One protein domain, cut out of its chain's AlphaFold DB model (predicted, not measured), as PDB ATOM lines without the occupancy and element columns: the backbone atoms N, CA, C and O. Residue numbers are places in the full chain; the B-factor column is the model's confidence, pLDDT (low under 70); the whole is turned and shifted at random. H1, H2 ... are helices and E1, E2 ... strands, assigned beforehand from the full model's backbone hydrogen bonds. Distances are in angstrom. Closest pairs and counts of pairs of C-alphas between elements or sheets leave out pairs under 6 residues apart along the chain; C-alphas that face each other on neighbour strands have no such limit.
ATOM      1  N   MET A   1     194.555  63.947 110.143       57.91
ATOM      2  CA  MET A   1     193.789  63.695 111.376       57.91
ATOM      3  C   MET A   1     192.454  63.076 111.002       57.91
ATOM      4  O   MET A   1     192.092  63.087 109.828       57.91
ATOM      5  N   GLY A   2     191.762  62.438 111.944       80.56
ATOM      6  CA  GLY A   2     190.396  61.971 111.693       80.56
ATOM      7  C   GLY A   2     189.426  63.155 111.675       80.56
ATOM      8  O   GLY A   2     189.595  64.083 112.454       80.56
ATOM      9  N   LYS A   3     188.373  63.110 110.847       84.56
ATOM     10  CA  LYS A   3     187.370  64.193 110.770       84.56
ATOM     11  C   LYS A   3     186.785  64.578 112.141       84.56
ATOM     12  O   LYS A   3     186.532  65.745 112.384       84.56
ATOM     13  N   LEU A   4     186.601  63.600 113.035       87.88
ATOM     14  CA  LEU A   4     186.146  63.833 114.411       87.88
ATOM     15  C   LEU A   4     187.152  64.664 115.220       87.88
ATOM     16  O   LEU A   4     186.761  65.600 115.899       87.88
ATOM     17  N   GLU A   5     188.433  64.314 115.141       90.06
ATOM     18  CA  GLU A   5     189.511  64.982 115.874       90.06
ATOM     19  C   GLU A   5     189.653  66.440 115.433       90.06
ATOM     20  O   GLU A   5     189.763  67.324 116.276       90.06
ATOM     21  N   GLU A   6     189.564  66.698 114.125       89.94
ATOM     22  CA  GLU A   6     189.577  68.055 113.568       89.94
ATOM     23  C   GLU A   6     188.387  68.880 114.075       89.94
ATOM     24  O   GLU A   6     188.578  70.006 114.529       89.94
ATOM     25  N   THR A   7     187.175  68.311 114.078       89.94
ATOM     26  CA  THR A   7     185.983  69.010 114.590       89.94
ATOM     27  C   THR A   7     186.075  69.279 116.093       89.94
ATOM     28  O   THR A   7     185.750  70.373 116.543       89.94
ATOM     29  N   VAL A   8     186.539  68.311 116.886       90.88
ATOM     30  CA  VAL A   8     186.708  68.491 118.336       90.88
ATOM     31  C   VAL A   8     187.770  69.553 118.624       90.88
ATOM     32  O   VAL A   8     187.548  70.414 119.469       90.88
ATOM     33  N   LEU A   9     188.893  69.538 117.901       92.50
ATOM     34  CA  LEU A   9     189.942  70.548 118.033       92.50
ATOM     35  C   LEU A   9     189.422  71.960 117.730       92.50
ATOM     36  O   LEU A   9     189.769  72.899 118.440       92.50
ATOM     37  N   GLU A  10     188.595  72.117 116.697       90.44
ATOM     38  CA  GLU A  10     187.982  73.402 116.348       90.44
ATOM     39  C   GLU A  10     187.042  73.904 117.454       90.44
ATOM     40  O   GLU A  10     187.153  75.054 117.874       90.44
ATOM     41  N   LEU A  11     186.204  73.026 118.019       90.19
ATOM     42  CA  LEU A  11     185.336  73.364 119.154       90.19
ATOM     43  C   LEU A  11     186.133  73.764 120.405       90.19
ATOM     44  O   LEU A  11     185.775  74.728 121.080       90.19
ATOM     45  N   VAL A  12     187.229  73.058 120.705       90.81
ATOM     46  CA  VAL A  12     188.120  73.402 121.827       90.81
ATOM     47  C   VAL A  12     188.750  74.780 121.609       90.81
ATOM     48  O   VAL A  12     188.782  75.585 122.537       90.81
ATOM     49  N   LYS A  13     189.216  75.086 120.391       91.50
ATOM     50  CA  LYS A  13     189.778  76.404 120.054       91.50
ATOM     51  C   LYS A  13     188.764  77.523 120.271       91.50
ATOM     52  O   LYS A  13     189.091  78.497 120.943       91.50
ATOM     53  N   ILE A  14     187.536  77.353 119.777       90.25
ATOM     54  CA  ILE A  14     186.448  78.325 119.960       90.25
ATOM     55  C   ILE A  14     186.181  78.561 121.451       90.25
ATOM     56  O   ILE A  14     186.077  79.711 121.882       90.25
ATOM     57  N   LEU A  15     186.119  77.497 122.259       87.69
ATOM     58  CA  LEU A  15     185.908  77.629 123.699       87.69
ATOM     59  C   LEU A  15     187.058  78.380 124.388       87.69
ATOM     60  O   LEU A  15     186.799  79.275 125.192       87.69
ATOM     61  N   ILE A  16     188.313  78.047 124.070       89.62
ATOM     62  CA  ILE A  16     189.489  78.734 124.625       89.62
ATOM     63  C   ILE A  16     189.454  80.220 124.260       89.62
ATOM     64  O   ILE A  16     189.638  81.067 125.135       89.62
ATOM     65  N   GLU A  17     189.164  80.562 123.004       89.81
ATOM     66  CA  GLU A  17     189.039  81.957 122.572       89.81
ATOM     67  C   GLU A  17     187.918  82.692 123.318       89.81
ATOM     68  O   GLU A  17     188.128  83.807 123.796       89.81
ATOM     69  N   ASN A  18     186.756  82.058 123.498       88.94
ATOM     70  CA  ASN A  18     185.651  82.621 124.275       88.94
ATOM     71  C   ASN A  18     186.064  82.909 125.724       88.94
ATOM     72  O   ASN A  18     185.750  83.970 126.261       88.94
ATOM     73  N   ILE A  19     186.787  81.987 126.360       87.44
ATOM     74  CA  ILE A  19     187.279  82.157 127.732       87.44
ATOM     75  C   ILE A  19     188.294  83.293 127.822       87.44
ATOM     76  O   ILE A  19     188.216  84.109 128.741       87.44
ATOM     77  N   LEU A  20     189.213  83.389 126.862       86.25
ATOM     78  CA  LEU A  20     190.181  84.482 126.807       86.25
ATOM     79  C   LEU A  20     189.495  85.839 126.635       86.25
ATOM     80  O   LEU A  20     189.901  86.803 127.279       86.25
ATOM     81  N   ASP A  21     188.455  85.929 125.809       84.38
ATOM     82  CA  ASP A  21     187.708  87.175 125.640       84.38
ATOM     83  C   ASP A  21     186.926  87.540 126.904       84.38
ATOM     84  O   ASP A  21     186.980  88.694 127.328       84.38
ATOM     85  N   MET A  22     186.310  86.568 127.589       80.75
ATOM     86  CA  MET A  22     185.723  86.811 128.913       80.75
ATOM     87  C   MET A  22     186.763  87.327 129.904       80.75
ATOM     88  O   MET A  22     186.489  88.317 130.577       80.75
ATOM     89  N   LYS A  23     187.951  86.706 129.985       79.19
ATOM     90  CA  LYS A  23     189.044  87.188 130.849       79.19
ATOM     91  C   LYS A  23     189.399  88.627 130.525       79.19
ATOM     92  O   LYS A  23     189.400  89.441 131.432       79.19
ATOM     93  N   LYS A  24     189.582  88.971 129.247       79.31
ATOM     94  CA  LYS A  24     189.863  90.353 128.827       79.31
ATOM     95  C   LYS A  24     188.756  91.330 129.192       79.31
ATOM     96  O   LYS A  24     189.060  92.491 129.411       79.31
ATOM     97  N   ILE A  25     187.493  90.916 129.196       74.19
ATOM     98  CA  ILE A  25     186.375  91.791 129.569       74.19
ATOM     99  C   ILE A  25     186.306  91.963 131.079       74.19
ATOM    100  O   ILE A  25     186.114  93.080 131.543       74.19
ATOM    101  N   MET A  26     186.500  90.886 131.839       70.31
ATOM    102  CA  MET A  26     186.613  90.952 133.297       70.31
ATOM    103  C   MET A  26     187.805  91.811 133.713       70.31
ATOM    104  O   MET A  26     187.669  92.664 134.585       70.31
ATOM    105  N   ASP A  27     188.926  91.647 133.015       69.94
ATOM    106  CA  ASP A  27     190.078  92.522 133.104       69.94
ATOM    107  C   ASP A  27     189.662  93.933 132.692       69.94
ATOM    108  O   ASP A  27     189.700  94.809 133.512       69.94
ATOM    109  N   PHE A  28     189.107  94.217 131.519       63.34
ATOM    110  CA  PHE A  28     188.710  95.580 131.127       63.34
ATOM    111  C   PHE A  28     187.729  96.279 132.096       63.34
ATOM    112  O   PHE A  28     187.730  97.507 132.192       63.34
ATOM    113  N   ILE A  29     186.914  95.524 132.838       59.12
ATOM    114  CA  ILE A  29     186.062  96.049 133.915       59.12
ATOM    115  C   ILE A  29     186.899  96.553 135.124       59.12
ATOM    116  O   ILE A  29     186.379  97.375 135.868       59.12
ATOM    117  N   GLN A 123     196.124  78.402 125.144       84.38
ATOM    118  CA  GLN A 123     195.940  79.308 124.007       84.38
ATOM    119  C   GLN A 123     196.779  78.880 122.787       84.38
ATOM    120  O   GLN A 123     197.915  78.424 122.913       84.38
ATOM    121  N   ASN A 124     196.238  79.072 121.581       85.38
ATOM    122  CA  ASN A 124     196.901  78.735 120.314       85.38
ATOM    123  C   ASN A 124     197.269  77.246 120.134       85.38
ATOM    124  O   ASN A 124     198.207  76.943 119.388       85.38
ATOM    125  N   ILE A 125     196.540  76.313 120.765       89.50
ATOM    126  CA  ILE A 125     196.728  74.876 120.518       89.50
ATOM    127  C   ILE A 125     196.705  74.557 119.018       89.50
ATOM    128  O   ILE A 125     195.854  75.033 118.268       89.50
ATOM    129  N   GLN A 126     197.648  73.739 118.560       88.81
ATOM    130  CA  GLN A 126     197.725  73.330 117.152       88.81
ATOM    131  C   GLN A 126     197.104  71.955 116.916       88.81
ATOM    132  O   GLN A 126     196.599  71.693 115.828       88.81
ATOM    133  N   GLU A 127     197.098  71.110 117.945       91.25
ATOM    134  CA  GLU A 127     196.610  69.737 117.901       91.25
ATOM    135  C   GLU A 127     195.942  69.346 119.222       91.25
ATOM    136  O   GLU A 127     196.239  69.908 120.281       91.25
ATOM    137  N   LEU A 128     195.039  68.365 119.157       90.19
ATOM    138  CA  LEU A 128     194.357  67.835 120.330       90.19
ATOM    139  C   LEU A 128     195.260  66.807 121.021       90.19
ATOM    140  O   LEU A 128     195.155  65.600 120.798       90.19
ATOM    141  N   THR A 129     196.181  67.286 121.856       90.12
ATOM    142  CA  THR A 129     197.029  66.385 122.646       90.12
ATOM    143  C   THR A 129     196.199  65.634 123.689       90.12
ATOM    144  O   THR A 129     195.152  66.101 124.142       90.12
ATOM    145  N   ARG A 130     196.694  64.470 124.131       89.12
ATOM    146  CA  ARG A 130     196.050  63.701 125.208       89.12
ATOM    147  C   ARG A 130     195.871  64.533 126.481       89.12
ATOM    148  O   ARG A 130     194.855  64.380 127.147       89.12
ATOM    149  N   THR A 131     196.842  65.383 126.805       87.69
ATOM    150  CA  THR A 131     196.788  66.268 127.975       87.69
ATOM    151  C   THR A 131     195.636  67.258 127.850       87.69
ATOM    152  O   THR A 131     194.764  67.269 128.708       87.69
ATOM    153  N   VAL A 132     195.556  67.981 126.728       86.56
ATOM    154  CA  VAL A 132     194.474  68.945 126.452       86.56
ATOM    155  C   VAL A 132     193.106  68.265 126.493       86.56
ATOM    156  O   VAL A 132     192.173  68.787 127.092       86.56
ATOM    157  N   ALA A 133     192.980  67.080 125.888       88.81
ATOM    158  CA  ALA A 133     191.724  66.341 125.891       88.81
ATOM    159  C   ALA A 133     191.287  65.950 127.311       88.81
ATOM    160  O   ALA A 133     190.128  66.131 127.654       88.81
ATOM    161  N   VAL A 134     192.204  65.445 128.141       88.69
ATOM    162  CA  VAL A 134     191.894  65.049 129.526       88.69
ATOM    163  C   VAL A 134     191.576  66.258 130.406       88.69
ATOM    164  O   VAL A 134     190.712  66.169 131.272       88.69
ATOM    165  N   GLU A 135     192.266  67.378 130.204       85.69
ATOM    166  CA  GLU A 135     192.089  68.573 131.030       85.69
ATOM    167  C   GLU A 135     190.828  69.358 130.669       85.69
ATOM    168  O   GLU A 135     190.151  69.860 131.565       85.69
ATOM    169  N   LEU A 136     190.469  69.439 129.385       87.00
ATOM    170  CA  LEU A 136     189.397  70.325 128.923       87.00
ATOM    171  C   LEU A 136     188.093  69.603 128.575       87.00
ATOM    172  O   LEU A 136     187.049  70.250 128.554       87.00
ATOM    173  N   ILE A 137     188.117  68.301 128.284       91.06
ATOM    174  CA  ILE A 137     186.947  67.562 127.790       91.06
ATOM    175  C   ILE A 137     186.502  66.536 128.835       91.06
ATOM    176  O   ILE A 137     187.278  65.671 129.231       91.06
ATOM    177  N   ASP A 138     185.230  66.608 129.224       92.94
ATOM    178  CA  ASP A 138     184.574  65.611 130.080       92.94
ATOM    179  C   ASP A 138     184.167  64.394 129.240       92.94
ATOM    180  O   ASP A 138     184.583  63.258 129.483       92.94
ATOM    181  N   GLN A 139     183.405  64.633 128.167       93.12
ATOM    182  CA  GLN A 139     182.957  63.568 127.275       93.12
ATOM    183  C   GLN A 139     182.710  64.039 125.841       93.12
ATOM    184  O   GLN A 139     182.337  65.181 125.579       93.12
ATOM    185  N   ILE A 140     182.850  63.102 124.901       92.25
ATOM    186  CA  ILE A 140     182.490  63.283 123.491       92.25
ATOM    187  C   ILE A 140     181.394  62.272 123.160       92.25
ATOM    188  O   ILE A 140     181.638  61.064 123.133       92.25
ATOM    189  N   LEU A 141     180.185  62.761 122.902       92.06
ATOM    190  CA  LEU A 141     179.048  61.955 122.476       92.06
ATOM    191  C   LEU A 141     178.954  61.988 120.948       92.06
ATOM    192  O   LEU A 141     178.807  63.048 120.341       92.06
ATOM    193  N   VAL A 142     179.037  60.816 120.317       92.06
ATOM    194  CA  VAL A 142     178.929  60.669 118.859       92.06
ATOM    195  C   VAL A 142     177.616  59.969 118.537       92.06
ATOM    196  O   VAL A 142     177.478  58.771 118.779       92.06
ATOM    197  N   TYR A 143     176.661  60.711 117.980       89.81
ATOM    198  CA  TYR A 143     175.363  60.164 117.583       89.81
ATOM    199  C   TYR A 143     175.415  59.618 116.152       89.81
ATOM    200  O   TYR A 143     174.981  58.498 115.890       89.81
ATOM    201  N   ASP A 144     175.990  60.389 115.224       87.56
ATOM    202  CA  ASP A 144     176.230  59.974 113.842       87.56
ATOM    203  C   ASP A 144     177.367  60.791 113.188       87.56
ATOM    204  O   ASP A 144     178.086  61.541 113.844       87.56
ATOM    205  N   LYS A 145     177.567  60.645 111.869       80.12
ATOM    206  CA  LYS A 145     178.646  61.327 111.121       80.12
ATOM    207  C   LYS A 145     178.506  62.857 111.036       80.12
ATOM    208  O   LYS A 145     179.424  63.506 110.531       80.12
ATOM    209  N   LYS A 146     177.353  63.411 111.405       82.75
ATOM    210  CA  LYS A 146     177.010  64.838 111.351       82.75
ATOM    211  C   LYS A 146     176.651  65.411 112.721       82.75
ATOM    212  O   LYS A 146     176.672  66.627 112.857       82.75
ATOM    213  N   HIS A 147     176.330  64.568 113.697       85.69
ATOM    214  CA  HIS A 147     175.928  64.995 115.027       85.69
ATOM    215  C   HIS A 147     176.895  64.468 116.088       85.69
ATOM    216  O   HIS A 147     176.900  63.280 116.427       85.69
ATOM    217  N   ILE A 148     177.708  65.388 116.605       89.00
ATOM    218  CA  ILE A 148     178.588  65.181 117.751       89.00
ATOM    219  C   ILE A 148     178.291  66.251 118.800       89.00
ATOM    220  O   ILE A 148     177.967  67.385 118.453       89.00
ATOM    221  N   GLU A 149     178.421  65.891 120.068       88.94
ATOM    222  CA  GLU A 149     178.296  66.794 121.211       88.94
ATOM    223  C   GLU A 149     179.560  66.637 122.058       88.94
ATOM    224  O   GLU A 149     179.917  65.527 122.460       88.94
ATOM    225  N   VAL A 150     180.262  67.743 122.295       90.00
ATOM    226  CA  VAL A 150     181.445  67.782 123.158       90.00
ATOM    227  C   VAL A 150     181.033  68.466 124.449       90.00
ATOM    228  O   VAL A 150     180.588  69.611 124.419       90.00
ATOM    229  N   ARG A 151     181.169  67.764 125.574       90.31
ATOM    230  CA  ARG A 151     181.012  68.353 126.902       90.31
ATOM    231  C   ARG A 151     182.377  68.652 127.468       90.31
ATOM    232  O   ARG A 151     183.247  67.780 127.507       90.31
ATOM    233  N   PHE A 152     182.544  69.888 127.893       89.12
ATOM    234  CA  PHE A 152     183.792  70.364 128.445       89.12
ATOM    235  C   PHE A 152     183.801  70.201 129.957       89.12
ATOM    236  O   PHE A 152     182.768  70.310 130.622       89.12
ATOM    237  N   ASN A 153     184.991  69.979 130.500       86.62
ATOM    238  CA  ASN A 153     185.207  70.147 131.923       86.62
ATOM    239  C   ASN A 153     184.871  71.597 132.294       86.62
ATOM    240  O   ASN A 153     185.141  72.523 131.529       86.62
ATOM    241  N   PHE A 154     184.292  71.792 133.478       84.50
ATOM    242  CA  PHE A 154     183.912  73.114 133.990       84.50
ATOM    243  C   PHE A 154     182.830  73.851 133.174       84.50
ATOM    244  O   PHE A 154     182.680  75.061 133.348       84.50
ATOM    245  N   ASP A 155     182.034  73.165 132.338       85.62
ATOM    246  CA  ASP A 155     180.922  73.798 131.600       85.62
ATOM    247  C   ASP A 155     179.942  74.524 132.543       85.62
ATOM    248  O   ASP A 155     179.568  75.669 132.297       85.62
ATOM    249  N   ASP A 156     179.633  73.939 133.706       83.88
ATOM    250  CA  ASP A 156     178.824  74.598 134.741       83.88
ATOM    251  C   ASP A 156     179.427  75.940 135.195       83.88
ATOM    252  O   ASP A 156     178.707  76.931 135.370       83.88
ATOM    253  N   CYS A 157     180.754  75.994 135.359       83.25
ATOM    254  CA  CYS A 157     181.478  77.206 135.738       83.25
ATOM    255  C   CYS A 157     181.456  78.242 134.608       83.25
ATOM    256  O   CYS A 157     181.203  79.418 134.869       83.25
ATOM    257  N   TYR A 158     181.651  77.804 133.361       85.00
ATOM    258  CA  TYR A 158     181.569  78.641 132.165       85.00
ATOM    259  C   TYR A 158     180.184  79.285 132.021       85.00
ATOM    260  O   TYR A 158     180.066  80.509 131.937       85.00
ATOM    261  N   GLN A 159     179.120  78.485 132.105       85.62
ATOM    262  CA  GLN A 159     177.739  78.970 132.033       85.62
ATOM    263  C   GLN A 159     177.391  79.897 133.203       85.62
ATOM    264  O   GLN A 159     176.660  80.876 133.032       85.62
ATOM    265  N   SER A 160     177.895  79.603 134.405       82.81
ATOM    266  CA  SER A 160     177.717  80.481 135.561       82.81
ATOM    267  C   SER A 160     178.369  81.840 135.335       82.81
ATOM    268  O   SER A 160     177.731  82.860 135.587       82.81
ATOM    269  N   LEU A 161     179.601  81.861 134.823       80.94
ATOM    270  CA  LEU A 161     180.321  83.100 134.563       80.94
ATOM    271  C   LEU A 161     179.632  83.947 133.482       80.94
ATOM    272  O   LEU A 161     179.485  85.152 133.662       80.94
ATOM    273  N   LEU A 162     179.129  83.335 132.404       83.31
ATOM    274  CA  LEU A 162     178.367  84.059 131.376       83.31
ATOM    275  C   LEU A 162     177.128  84.752 131.957       83.31
ATOM    276  O   LEU A 162     176.880  85.923 131.668       83.31
ATOM    277  N   ARG A 163     176.366  84.056 132.813       82.25
ATOM    278  CA  ARG A 163     175.197  84.642 133.492       82.25
ATOM    279  C   ARG A 163     175.585  85.799 134.412       82.25
ATOM    280  O   ARG A 163     174.853  86.784 134.486       82.25
ATOM    281  N   GLN A 164     176.726  85.698 135.090       76.50
ATOM    282  CA  GLN A 164     177.253  86.775 135.930       76.50
ATOM    283  C   GLN A 164     177.665  87.990 135.091       76.50
ATOM    284  O   GLN A 164     177.268  89.109 135.398       76.50
ATOM    285  N   ILE A 165     178.368  87.788 133.974       78.81
ATOM    286  CA  ILE A 165     178.706  88.876 133.043       78.81
ATOM    287  C   ILE A 165     177.428  89.563 132.519       78.81
ATOM    288  O   ILE A 165     177.359  90.790 132.440       78.81
ATOM    289  N   GLN A 166     176.369  88.801 132.233       80.25
ATOM    290  CA  GLN A 166     175.081  89.372 131.825       80.25
ATOM    291  C   GLN A 166     174.403  90.197 132.931       80.25
ATOM    292  O   GLN A 166     173.828  91.256 132.660       80.25
ATOM    293  N   SER A 167     174.464  89.734 134.183       74.88
ATOM    294  CA  SER A 167     173.836  90.420 135.319       74.88
ATOM    295  C   SER A 167     174.517  91.748 135.646       74.88
ATOM    296  O   SER A 167     173.859  92.682 136.109       74.88
ATOM    297  N   VAL A 168     175.812  91.888 135.336       70.62
ATOM    298  CA  VAL A 168     176.552  93.128 135.595       70.62
ATOM    299  C   VAL A 168     176.327  94.234 134.563       70.62
ATOM    300  O   VAL A 168     176.861  95.331 134.743       70.62
ATOM    301  N   GLY A 169     175.471  93.998 133.566       72.25
ATOM    302  CA  GLY A 169     175.096  94.987 132.556       72.25
ATOM    303  C   GLY A 169     175.857  94.836 131.243       72.25
ATOM    304  O   GLY A 169     175.996  95.812 130.513       72.25
ATOM    305  N   CYS A 170     176.352  93.641 130.932       76.00
ATOM    306  CA  CYS A 170     176.834  93.312 129.597       76.00
ATOM    307  C   CYS A 170     175.773  92.505 128.840       76.00
ATOM    308  O   CYS A 170     175.098  91.651 129.409       76.00
ATOM    309  N   ASP A 171     175.627  92.751 127.548       80.12
ATOM    310  CA  ASP A 171     174.931  91.844 126.647       80.12
ATOM    311  C   ASP A 171     175.920  90.816 126.127       80.12
ATOM    312  O   ASP A 171     176.998  91.166 125.652       80.12
ATOM    313  N   VAL A 172     175.546  89.547 126.248       81.12
ATOM    314  CA  VAL A 172     176.336  88.409 125.782       81.12
ATOM    315  C   VAL A 172     175.520  87.702 124.713       81.12
ATOM    316  O   VAL A 172     174.446  87.179 125.010       81.12
ATOM    317  N   ASN A 173     176.037  87.688 123.488       83.69
ATOM    318  CA  ASN A 173     175.444  87.014 122.340       83.69
ATOM    319  C   ASN A 173     176.372  85.896 121.867       83.69
ATOM    320  O   ASN A 173     177.589  86.056 121.872       83.69
ATOM    321  N   THR A 174     175.805  84.773 121.437       82.38
ATOM    322  CA  THR A 174     176.572  83.663 120.857       82.38
ATOM    323  C   THR A 174     176.288  83.584 119.362       82.38
ATOM    324  O   THR A 174     175.132  83.458 118.953       82.38
ATOM    325  N   GLY A 175     177.338  83.680 118.549       81.19
ATOM    326  CA  GLY A 175     177.284  83.524 117.101       81.19
ATOM    327  C   GLY A 175     176.964  82.089 116.675       81.19
ATOM    328  O   GLY A 175     177.038  81.144 117.460       81.19
ATOM    329  N   MET A 176     176.615  81.906 115.398       78.06
ATOM    330  CA  MET A 176     176.346  80.574 114.824       78.06
ATOM    331  C   MET A 176     177.588  79.667 114.787       78.06
ATOM    332  O   MET A 176     177.458  78.452 114.677       78.06
ATOM    333  N   ASP A 177     178.775  80.259 114.868       78.25
ATOM    334  CA  ASP A 177     180.078  79.602 114.970       78.25
ATOM    335  C   ASP A 177     180.464  79.263 116.422       78.25
ATOM    336  O   ASP A 177     181.538  78.723 116.662       78.25
ATOM    337  N   GLY A 178     179.606  79.577 117.397       79.62
ATOM    338  CA  GLY A 178     179.876  79.366 118.815       79.62
ATOM    339  C   GLY A 178     180.779  80.425 119.451       79.62
ATOM    340  O   GLY A 178     181.058  80.313 120.646       79.62
ATOM    341  N   ARG A 179     181.222  81.459 118.720       88.62
ATOM    342  CA  ARG A 179     181.968  82.580 119.308       88.62
ATOM    343  C   ARG A 179     181.035  83.483 120.101       88.62
ATOM    344  O   ARG A 179     179.890  83.708 119.711       88.62
ATOM    345  N   ILE A 180     181.515  83.987 121.233       85.06
ATOM    346  CA  ILE A 180     180.757  84.937 122.048       85.06
ATOM    347  C   ILE A 180     181.142  86.375 121.707       85.06
ATOM    348  O   ILE A 180     182.317  86.707 121.570       85.06
ATOM    349  N   GLU A 181     180.141  87.240 121.637       83.00
ATOM    350  CA  GLU A 181     180.298  88.686 121.594       83.00
ATOM    351  C   GLU A 181     179.730  89.272 122.878       83.00
ATOM    352  O   GLU A 181     178.588  88.994 123.250       83.00
ATOM    353  N   ILE A 182     180.527  90.091 123.556       79.25
ATOM    354  CA  ILE A 182     180.128  90.728 124.806       79.25
ATOM    355  C   ILE A 182     180.245  92.239 124.629       79.25
ATOM    356  O   ILE A 182     181.313  92.759 124.312       79.25
ATOM    357  N   GLN A 183     179.142  92.944 124.849       78.50
ATOM    358  CA  GLN A 183     179.058  94.398 124.741       78.50
ATOM    359  C   GLN A 183     178.534  94.972 126.054       78.50
ATOM    360  O   GLN A 183     177.639  94.410 126.675       78.50
ATOM    361  N   LYS A 184     179.085  96.095 126.517       70.69
ATOM    362  CA  LYS A 184     178.547  96.784 127.696       70.69
ATOM    363  C   LYS A 184     177.225  97.453 127.313       70.69
ATOM    364  O   LYS A 184     177.185  98.164 126.312       70.69
ATOM    365  N   ARG A 185     176.169  97.276 128.112       71.62
ATOM    366  CA  ARG A 185     174.937  98.057 127.955       71.62
ATOM    367  C   ARG A 185     175.251  99.516 128.248       71.62
ATOM    368  O   ARG A 185     175.646  99.854 129.366       71.62
ATOM    369  N   GLU A 186     175.073 100.379 127.255       52.22
ATOM    370  CA  GLU A 186     174.993 101.814 127.505       52.22
ATOM    371  C   GLU A 186     173.694 102.084 128.266       52.22
ATOM    372  O   GLU A 186     172.597 101.789 127.790       52.22
ATOM    373  N   VAL A 187     173.824 102.591 129.492       48.34
ATOM    374  CA  VAL A 187     172.681 103.107 130.243       48.34
ATOM    375  C   VAL A 187     172.346 104.463 129.624       48.34
ATOM    376  O   VAL A 187     173.136 105.399 129.758       48.34
ATOM    377  N   VAL A 188     171.229 104.533 128.896       35.72
ATOM    378  CA  VAL A 188     170.627 105.785 128.400       35.72
ATOM    379  C   VAL A 188     169.816 106.438 129.511       35.72
ATOM    380  O   VAL A 188     169.054 105.702 130.179       35.72
TER     381      VAL A 188
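Overview. This is residues 1 to 29 and 123 to 188 of the 188 residues of an uncharacterized protein of uncultured Blautia sp (UniProt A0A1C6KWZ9). A long, unbent helix, H1, forms a spine, and two small two-stranded hairpins sit one after the other along one side of it: E1 and E2 by its first half, E3 and E4 by its second. A shorter helix, H3, bridges the two hairpins, and the short helix H2 leads straight into E1. The 95 printed residues hold three named helices and four named strands, in the order H1, H2, E1, E2, H3, E3, E4; each sheet is an antiparallel pair, and the class is mixed, helices and strands. The whole is only just loose, close to compact, with a radius of gyration of the C-alphas of 15.1 A, and only just a rod, spanning 50 by 25 by 20 A.

Arrangement. E1, residues 137 to 142, and E2, residues 148 to 152, form an antiparallel hairpin at 169 degrees; N 141 and O 149 are 2.8 A apart, within hydrogen-bond range. The closest C-alphas of E2 and H1, residues 3 to 28, are those of Val 150 and Val 8, 7.2 A apart. H2, residues 130 to 136, is close to H1 but not clearly touching, the closest C-alphas being those of Leu 136 and Val 12, 7.8 A apart; they run the same way at a steep tilt of 46 degrees. The second hairpin, E3, residues 170 to 174, and E4, residues 180 to 184, is antiparallel at 162 degrees, with N 171 and O 183 at 2.8 A, within hydrogen-bond range. The closest C-alphas of E4 and H1 are those of Ile 180 and Asn 18, 5.9 A apart. H3, residues 155 to 167, comes closest to E3 at the C-alphas of Gln 166 and Val 172, 6.2 A apart. H1 and H3 are near each other, with 11 pairs of C-alphas within 10 A. H1 and E3 are apart, as are, for instance, E2 and E4. In H1, H2 and H3 every O i to N i+4 pair is within hydrogen-bond range.

Along the chain. H1 begins at C-alpha 3 (187.370, 64.193, 110.770) and is 37.4 A long. H2 is 10.1 A, E1 13.8 A, E2 13.0 A and H3 18.4 A long, and H3 begins at C-alpha 155 (180.922, 73.798, 131.600). E3 is 13.0 A long, and E4, 13.3 A, ends at C-alpha 184 (178.547, 96.784, 127.696).

Size, cuts and confidence. The two C-alphas farthest apart are those of Met 1 and Val 188, the chain's first and last residues, 51.0 A. Residues 30 to 122 are not printed, and C-alphas 29 and 123 are 21.8 A apart across the cut, which lies between H1 and H2. Of the links that are printed whole, each is tight. The mean pLDDT of the printed part is 82.7; residue 1, residues 27 to 29 and residues 186 to 188 are under 70.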